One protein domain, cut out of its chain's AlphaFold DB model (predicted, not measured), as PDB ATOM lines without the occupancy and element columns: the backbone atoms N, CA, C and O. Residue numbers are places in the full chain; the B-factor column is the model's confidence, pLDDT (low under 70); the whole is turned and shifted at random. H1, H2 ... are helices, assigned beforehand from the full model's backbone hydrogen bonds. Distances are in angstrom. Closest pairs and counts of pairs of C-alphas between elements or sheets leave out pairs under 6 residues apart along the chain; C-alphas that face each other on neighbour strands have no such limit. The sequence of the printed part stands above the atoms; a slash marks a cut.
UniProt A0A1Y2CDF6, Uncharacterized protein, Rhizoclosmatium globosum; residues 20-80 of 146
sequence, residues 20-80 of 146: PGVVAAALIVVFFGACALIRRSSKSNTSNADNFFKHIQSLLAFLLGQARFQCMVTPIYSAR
ATOM      1  N   PRO A  20      29.479  43.971   8.711       69.31
ATOM      2  CA  PRO A  20      28.986  42.921   7.811       69.31
ATOM      3  C   PRO A  20      29.088  43.237   6.306       69.31
ATOM      4  O   PRO A  20      29.318  42.324   5.516       69.31
ATOM      5  N   GLY A  21      28.962  44.497   5.883       71.75
ATOM      6  CA  GLY A  21      29.072  44.911   4.480       71.75
ATOM      7  C   GLY A  21      30.492  44.802   3.919       71.75
ATOM      8  O   GLY A  21      30.673  44.327   2.798       71.75
ATOM      9  N   VAL A  22      31.510  45.170   4.707       75.19
ATOM     10  CA  VAL A  22      32.925  45.019   4.304       75.19
ATOM     11  C   VAL A  22      33.287  43.541   4.168       75.19
ATOM     12  O   VAL A  22      33.916  43.141   3.188       75.19
ATOM     13  N   VAL A  23      32.837  42.717   5.119       78.06
ATOM     14  CA  VAL A  23      33.045  41.265   5.083       78.06
ATOM     15  C   VAL A  23      32.344  40.649   3.869       78.06
ATOM     16  O   VAL A  23      32.956  39.860   3.153       78.06
ATOM     17  N   ALA A  24      31.108  41.056   3.566       74.81
ATOM     18  CA  ALA A  24      30.387  40.585   2.384       74.81
ATOM     19  C   ALA A  24      31.104  40.953   1.073       74.81
ATOM     20  O   ALA A  24      31.273  40.097   0.204       74.81
ATOM     21  N   ALA A  25      31.584  42.193   0.938       75.31
ATOM     22  CA  ALA A  25      32.330  42.629  -0.242       75.31
ATOM     23  C   ALA A  25      33.644  41.846  -0.414       75.31
ATOM     24  O   ALA A  25      33.957  41.400  -1.519       75.31
ATOM     25  N   ALA A  26      34.380  41.619   0.678       77.94
ATOM     26  CA  ALA A  26      35.607  40.827   0.657       77.94
ATOM     27  C   ALA A  26      35.345  39.378   0.211       77.94
ATOM     28  O   ALA A  26      36.068  38.858  -0.639       77.94
ATOM     29  N   LEU A  27      34.279  38.748   0.715       81.75
ATOM     30  CA  LEU A  27      33.891  37.391   0.319       81.75
ATOM     31  C   LEU A  27      33.535  37.307  -1.169       81.75
ATOM     32  O   LEU A  27      33.964  36.370  -1.839       81.75
ATOM     33  N   ILE A  28      32.824  38.300  -1.712       83.94
ATOM     34  CA  ILE A  28      32.490  38.356  -3.145       83.94
ATOM     35  C   ILE A  28      33.764  38.441  -3.992       83.94
ATOM     36  O   ILE A  28      33.913  37.680  -4.947       83.94
ATOM     37  N   VAL A  29      34.704  39.321  -3.637       83.00
ATOM     38  CA  VAL A  29      35.958  39.499  -4.388       83.00
ATOM     39  C   VAL A  29      36.806  38.226  -4.367       83.00
ATOM     40  O   VAL A  29      37.275  37.792  -5.419       83.00
ATOM     41  N   VAL A  30      36.960  37.590  -3.200       85.81
ATOM     42  CA  VAL A  30      37.705  36.326  -3.067       85.81
ATOM     43  C   VAL A  30      37.054  35.225  -3.902       85.81
ATOM     44  O   VAL A  30      37.744  34.496  -4.614       85.81
ATOM     45  N   PHE A  31      35.725  35.135  -3.874       77.88
ATOM     46  CA  PHE A  31      34.990  34.107  -4.599       77.88
ATOM     47  C   PHE A  31      35.078  34.292  -6.119       77.88
ATOM     48  O   PHE A  31      35.378  33.339  -6.838       77.88
ATOM     49  N   PHE A  32      34.902  35.519  -6.622       79.50
ATOM     50  CA  PHE A  32      35.084  35.828  -8.043       79.50
ATOM     51  C   PHE A  32      36.531  35.618  -8.498       79.50
ATOM     52  O   PHE A  32      36.755  35.089  -9.588       79.50
ATOM     53  N   GLY A  33      37.508  35.972  -7.658       80.94
ATOM     54  CA  GLY A  33      38.924  35.716  -7.910       80.94
ATOM     55  C   GLY A  33      39.226  34.223  -8.046       80.94
ATOM     56  O   GLY A  33      39.836  33.807  -9.033       80.94
ATOM     57  N   ALA A  34      38.728  33.401  -7.117       80.94
ATOM     58  CA  ALA A  34      38.859  31.946  -7.179       80.94
ATOM     59  C   ALA A  34      38.168  31.366  -8.425       80.94
ATOM     60  O   ALA A  34      38.741  30.532  -9.126       80.94
ATOM     61  N   CYS A  35      36.974  31.857  -8.759       72.06
ATOM     62  CA  CYS A  35      36.237  31.426  -9.946       72.06
ATOM     63  C   CYS A  35      36.985  31.758 -11.250       72.06
ATOM     64  O   CYS A  35      37.077  30.919 -12.147       72.06
ATOM     65  N   ALA A  36      37.571  32.954 -11.350       72.81
ATOM     66  CA  ALA A  36      38.391  33.355 -12.492       72.81
ATOM     67  C   ALA A  36      39.661  32.496 -12.619       72.81
ATOM     68  O   ALA A  36      40.053  32.125 -13.729       72.81
ATOM     69  N   LEU A  37      40.269  32.130 -11.487       76.00
ATOM     70  CA  LEU A  37      41.445  31.265 -11.444       76.00
ATOM     71  C   LEU A  37      41.118  29.840 -11.926       76.00
ATOM     72  O   LEU A  37      41.831  29.296 -12.770       76.00
ATOM     73  N   ILE A  38      39.991  29.274 -11.478       71.81
ATOM     74  CA  ILE A  38      39.500  27.956 -11.916       71.81
ATOM     75  C   ILE A  38      39.148  27.973 -13.409       71.81
ATOM     76  O   ILE A  38      39.528  27.062 -14.145       71.81
ATOM     77  N   ARG A  39      38.491  29.037 -13.896       68.31
ATOM     78  CA  ARG A  39      38.166  29.199 -15.323       68.31
ATOM     79  C   ARG A  39      39.415  29.186 -16.207       68.31
ATOM     80  O   ARG A  39      39.361  28.674 -17.321       68.31
ATOM     81  N   ARG A  40      40.544  29.718 -15.721       65.62
ATOM     82  CA  ARG A  40      41.821  29.708 -16.454       65.62
ATOM     83  C   ARG A  40      42.476  28.323 -16.484       65.62
ATOM     84  O   ARG A  40      43.147  28.002 -17.458       65.62
ATOM     85  N   SER A  41      42.269  27.520 -15.441       59.31
ATOM     86  CA  SER A  41      42.842  26.174 -15.310       59.31
ATOM     87  C   SER A  41      42.089  25.110 -16.117       59.31
ATOM     88  O   SER A  41      42.668  24.091 -16.486       59.31
ATOM     89  N   SER A  42      40.805  25.323 -16.397       50.06
ATOM     90  CA  SER A  42      39.923  24.271 -16.915       50.06
ATOM     91  C   SER A  42      39.675  24.412 -18.415       50.06
ATOM     92  O   SER A  42      38.573  24.737 -18.846       50.06
ATOM     93  N   LYS A  43      40.695  24.135 -19.236       58.06
ATOM     94  CA  LYS A  43      40.520  24.028 -20.700       58.06
ATOM     95  C   LYS A  43      39.890  22.700 -21.148       58.06
ATOM     96  O   LYS A  43      39.477  22.598 -22.296       58.06
ATOM     97  N   SER A  44      39.800  21.704 -20.266       58.72
ATOM     98  CA  SER A  44      39.374  20.337 -20.603       58.72
ATOM     99  C   SER A  44      38.000  19.915 -20.059       58.72
ATOM    100  O   SER A  44      37.487  18.895 -20.497       58.72
ATOM    101  N   ASN A  45      37.380  20.679 -19.148       65.81
ATOM    102  CA  ASN A  45      36.113  20.319 -18.473       65.81
ATOM    103  C   ASN A  45      35.100  21.482 -18.460       65.81
ATOM    104  O   ASN A  45      34.514  21.836 -17.435       65.81
ATOM    105  N   THR A  46      34.930  22.130 -19.608       66.75
ATOM    106  CA  THR A  46      34.161  23.376 -19.763       66.75
ATOM    107  C   THR A  46      32.667  23.225 -19.460       66.75
ATOM    108  O   THR A  46      32.100  24.090 -18.800       66.75
ATOM    109  N   SER A  47      32.041  22.098 -19.810       68.00
ATOM    110  CA  SER A  47      30.595  21.880 -19.621       68.00
ATOM    111  C   SER A  47      30.146  21.868 -18.151       68.00
ATOM    112  O   SER A  47      29.107  22.437 -17.813       68.00
ATOM    113  N   ASN A  48      30.934  21.273 -17.251       73.62
ATOM    114  CA  ASN A  48      30.632  21.286 -15.814       73.62
ATOM    115  C   ASN A  48      30.905  22.653 -15.176       73.62
ATOM    116  O   ASN A  48      30.148  23.083 -14.303       73.62
ATOM    117  N   ALA A  49      31.944  23.356 -15.631       71.94
ATOM    118  CA  ALA A  49      32.223  24.712 -15.170       71.94
ATOM    119  C   ALA A  49      31.079  25.664 -15.550       71.94
ATOM    120  O   ALA A  49      30.621  26.428 -14.705       71.94
ATOM    121  N   ASP A  50      30.549  25.563 -16.770       78.19
ATOM    122  CA  ASP A  50      29.435  26.395 -17.239       78.19
ATOM    123  C   ASP A  50      28.161  26.194 -16.402       78.19
ATOM    124  O   ASP A  50      27.462  27.160 -16.085       78.19
ATOM    125  N   ASN A  51      27.872  24.961 -15.976       80.56
ATOM    126  CA  ASN A  51      26.751  24.676 -15.074       80.56
ATOM    127  C   ASN A  51      26.973  25.257 -13.674       80.56
ATOM    128  O   ASN A  51      26.058  25.849 -13.098       80.56
ATOM    129  N   PHE A  52      28.191  25.148 -13.144       77.25
ATOM    130  CA  PHE A  52      28.559  25.741 -11.861       77.25
ATOM    131  C   PHE A  52      28.445  27.275 -11.884       77.25
ATOM    132  O   PHE A  52      27.867  27.863 -10.970       77.25
ATOM    133  N   PHE A  53      28.890  27.926 -12.965       76.06
ATOM    134  CA  PHE A  53      28.746  29.374 -13.150       76.06
ATOM    135  C   PHE A  53      27.282  29.814 -13.202       76.06
ATOM    136  O   PHE A  53      26.924  30.797 -12.555       76.06
ATOM    137  N   LYS A  54      26.418  29.069 -13.903       81.25
ATOM    138  CA  LYS A  54      24.969  29.333 -13.907       81.25
ATOM    139  C   LYS A  54      24.371  29.206 -12.507       81.25
ATOM    140  O   LYS A  54      23.542  30.027 -12.119       81.25
ATOM    141  N   HIS A  55      24.820  28.217 -11.735       84.56
ATOM    142  CA  HIS A  55      24.354  28.007 -10.367       84.56
ATOM    143  C   HIS A  55      24.769  29.158  -9.438       84.56
ATOM    144  O   HIS A  55      23.936  29.699  -8.715       84.56
ATOM    145  N   ILE A  56      26.026  29.606  -9.524       81.94
ATOM    146  CA  ILE A  56      26.520  30.770  -8.772       81.94
ATOM    147  C   ILE A  56      25.783  32.046  -9.182       81.94
ATOM    148  O   ILE A  56      25.397  32.829  -8.320       81.94
ATOM    149  N   GLN A  57      25.569  32.265 -10.480       81.19
ATOM    150  CA  GLN A  57      24.857  33.443 -10.973       81.19
ATOM    151  C   GLN A  57      23.414  33.481 -10.451       81.19
ATOM    152  O   GLN A  57      22.948  34.534 -10.013       81.19
ATOM    153  N   SER A  58      22.728  32.334 -10.448       84.44
ATOM    154  CA  SER A  58      21.384  32.201  -9.883       84.44
ATOM    155  C   SER A  58      21.372  32.452  -8.370       84.44
ATOM    156  O   SER A  58      20.538  33.219  -7.888       84.44
ATOM    157  N   LEU A  59      22.340  31.903  -7.627       85.81
ATOM    158  CA  LEU A  59      22.476  32.114  -6.183       85.81
ATOM    159  C   LEU A  59      22.768  33.583  -5.832       85.81
ATOM    160  O   LEU A  59      22.180  34.129  -4.901       85.81
ATOM    161  N   LEU A  60      23.639  34.248  -6.595       82.75
ATOM    162  CA  LEU A  60      23.959  35.663  -6.408       82.75
ATOM    163  C   LEU A  60      22.737  36.551  -6.678       82.75
ATOM    164  O   LEU A  60      22.459  37.469  -5.906       82.75
ATOM    165  N   ALA A  61      21.984  36.259  -7.741       81.50
ATOM    166  CA  ALA A  61      20.737  36.956  -8.042       81.50
ATOM    167  C   ALA A  61      19.690  36.747  -6.936       81.50
ATOM    168  O   ALA A  61      19.009  37.699  -6.553       81.50
ATOM    169  N   PHE A  62      19.608  35.539  -6.369       85.81
ATOM    170  CA  PHE A  62      18.742  35.244  -5.229       85.81
ATOM    171  C   PHE A  62      19.133  36.055  -3.984       85.81
ATOM    172  O   PHE A  62      18.275  36.703  -3.387       85.81
ATOM    173  N   LEU A  63      20.421  36.095  -3.623       80.50
ATOM    174  CA  LEU A  63      20.914  36.880  -2.482       80.50
ATOM    175  C   LEU A  63      20.688  38.388  -2.669       80.50
ATOM    176  O   LEU A  63      20.294  39.072  -1.725       80.50
ATOM    177  N   LEU A  64      20.877  38.908  -3.885       85.62
ATOM    178  CA  LEU A  64      20.579  40.306  -4.205       85.62
ATOM    179  C   LEU A  64      19.073  40.600  -4.100       85.62
ATOM    180  O   LEU A  64      18.685  41.654  -3.597       85.62
ATOM    181  N   GLY A  65      18.227  39.657  -4.527       87.62
ATOM    182  CA  GLY A  65      16.779  39.715  -4.334       87.62
ATOM    183  C   GLY A  65      16.397  39.778  -2.853       87.62
ATOM    184  O   GLY A  65      15.630  40.654  -2.460       87.62
ATOM    185  N   GLN A  66      17.005  38.923  -2.021       79.75
ATOM    186  CA  GLN A  66      16.799  38.909  -0.568       79.75
ATOM    187  C   GLN A  66      17.241  40.220   0.096       79.75
ATOM    188  O   GLN A  66      16.509  40.771   0.916       79.75
ATOM    189  N   ALA A  67      18.398  40.770  -0.287       75.25
ATOM    190  CA  ALA A  67      18.874  42.050   0.238       75.25
ATOM    191  C   ALA A  67      17.901  43.199  -0.085       75.25
ATOM    192  O   ALA A  67      17.575  43.995   0.793       75.25
ATOM    193  N   ARG A  68      17.370  43.261  -1.317       76.38
ATOM    194  CA  ARG A  68      16.365  44.275  -1.686       76.38
ATOM    195  C   ARG A  68      15.032  44.069  -0.971       76.38
ATOM    196  O   ARG A  68      14.420  45.058  -0.576       76.38
ATOM    197  N   PHE A  69      14.606  42.821  -0.778       76.06
ATOM    198  CA  PHE A  69      13.394  42.510  -0.024       76.06
ATOM    199  C   PHE A  69      13.508  42.982   1.431       76.06
ATOM    200  O   PHE A  69      12.616  43.669   1.921       76.06
ATOM    201  N   GLN A  70      14.648  42.743   2.089       69.56
ATOM    202  CA  GLN A  70      14.918  43.294   3.421       69.56
ATOM    203  C   GLN A  70      14.873  44.827   3.417       69.56
ATOM    204  O   GLN A  70      14.229  45.417   4.280       69.56
ATOM    205  N   CYS A  71      15.448  45.499   2.413       68.25
ATOM    206  CA  CYS A  71      15.350  46.961   2.306       68.25
ATOM    207  C   CYS A  71      13.905  47.477   2.148       68.25
ATOM    208  O   CYS A  71      13.616  48.580   2.602       68.25
ATOM    209  N   MET A  72      13.000  46.703   1.542       70.00
ATOM    210  CA  MET A  72      11.580  47.066   1.420       70.00
ATOM    211  C   MET A  72      10.760  46.743   2.681       70.00
ATOM    212  O   MET A  72       9.798  47.451   2.965       70.00
ATOM    213  N   VAL A  73      11.134  45.714   3.453       64.94
ATOM    214  CA  VAL A  73      10.386  45.247   4.642       64.94
ATOM    215  C   VAL A  73      10.844  45.918   5.948       64.94
ATOM    216  O   VAL A  73      10.035  46.172   6.840       64.94
ATOM    217  N   THR A  74      12.118  46.305   6.054       55.78
ATOM    218  CA  THR A  74      12.683  46.919   7.274       55.78
ATOM    219  C   THR A  74      12.113  48.300   7.680       55.78
ATOM    220  O   THR A  74      12.144  48.592   8.882       55.78
ATOM    221  N   PRO A  75      11.541  49.169   6.808       53.25
ATOM    222  CA  PRO A  75      10.995  50.439   7.297       53.25
ATOM    223  C   PRO A  75       9.752  50.259   8.184       53.25
ATOM    224  O   PRO A  75       9.437  51.149   8.966       53.25
ATOM    225  N   ILE A  76       9.072  49.109   8.139       55.50
ATOM    226  CA  ILE A  76       7.812  48.911   8.874       55.50
ATOM    227  C   ILE A  76       8.045  48.707  10.384       55.50
ATOM    228  O   ILE A  76       7.223  49.134  11.192       55.50
ATOM    229  N   TYR A  77       9.184  48.133  10.795       48.09
ATOM    230  CA  TYR A  77       9.477  47.867  12.214       48.09
ATOM    231  C   TYR A  77      10.328  48.942  12.904       48.09
ATOM    232  O   TYR A  77      10.430  48.930  14.128       48.09
ATOM    233  N   SER A  78      10.920  49.879  12.154       49.25
ATOM    234  CA  SER A  78      11.745  50.969  12.710       49.25
ATOM    235  C   SER A  78      11.094  52.356  12.626       49.25
ATOM    236  O   SER A  78      11.539  53.273  13.309       49.25
ATOM    237  N   ALA A  79      10.008  52.517  11.857       46.03
ATOM    238  CA  ALA A  79       9.301  53.790  11.695       46.03
ATOM    239  C   ALA A  79       8.105  53.983  12.645       46.03
ATOM    240  O   ALA A  79       7.221  54.790  12.362       46.03
ATOM    241  N   ARG A  80       8.060  53.293  13.792       46.81
ATOM    242  CA  ARG A  80       7.366  53.870  14.950       46.81
ATOM    243  C   ARG A  80       8.402  54.719  15.679       46.81
ATOM    244  O   ARG A  80       9.142  54.151  16.482       46.81
TER     245      ARG A  80
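Overview. This is residues 20 to 80 of the 146 residues of an uncharacterized protein of Rhizoclosmatium globosum (UniProt A0A1Y2CDF6). The model is a narrow, open V of two long helices, H1 and H2, which run opposite ways and are joined at one end by a tight turn, residues 42 to 45. H2 is the longer arm; it runs on past the first end of H1, with residues 61 to 73 of H2 and the short helix H3 after them sticking out and making the length. The printed part has 61 residues with three named helices, H1, H2 and H3 in that order, and no named strand; the class is all helix. The whole is extended, with a radius of gyration of the C-alphas of 16.4 A, and the C-alphas span 58 by 22 by 7 A along their three main axes.

Arrangement. H1, residues 20 to 41, touches no helix but is near H2, residues 46 to 73. H1 and H2 are close but not clearly touching, with 1 pair of C-alphas within 8 A. The closest C-alphas of the two are those of Arg 39 and Ala 49, 7.4 A apart. Their lines stand at a shallow tilt of 13 degrees, opposite ways, and their centres are 13.9 A apart. H3, residues 75 to 78, touches no helix; H2 and H3 meet only through their link, and H1 and H3 are apart. Every pair of O of residue i and N of residue i+4 inside H1 and H2 is within hydrogen-bond range. H3, with 4 residues, is too short for such a pair, and its 1 pair of O i and N i+3 is not within range.

Along the chain. H1 begins at Pro 20, C-alpha at (28.986, 42.921, 7.811), and ends at Ser 41; it is 31.7 A from first to last C-alpha. H2, the longest helix with 28 residues, begins at Thr 46, C-alpha at (34.161, 23.376, -19.763), and ends at Val 73, 40.5 A away from C-alpha to C-alpha. H3 begins at Pro 75 and ends at Ser 78, C-alpha at (11.745, 50.969, 12.710), with 5.5 A from first to last C-alpha.

Size, cuts and confidence. The two C-alphas farthest apart are those of Ser 44 and Arg 80, at 58.4 A, while those of Pro 20 and Arg 80, the first and last printed, are 25.3 A apart. Residues 20 to 27, 40 to 48 and 61 to 80 stand free. The printed part has no cut, and the links H1 to H2 and H2 to H3 are tight. The mean pLDDT of the printed part is 72.5; 20 residues are under 70, namely residue 20, residues 39 to 47, residues 70 to 71 and residues 73 to 80.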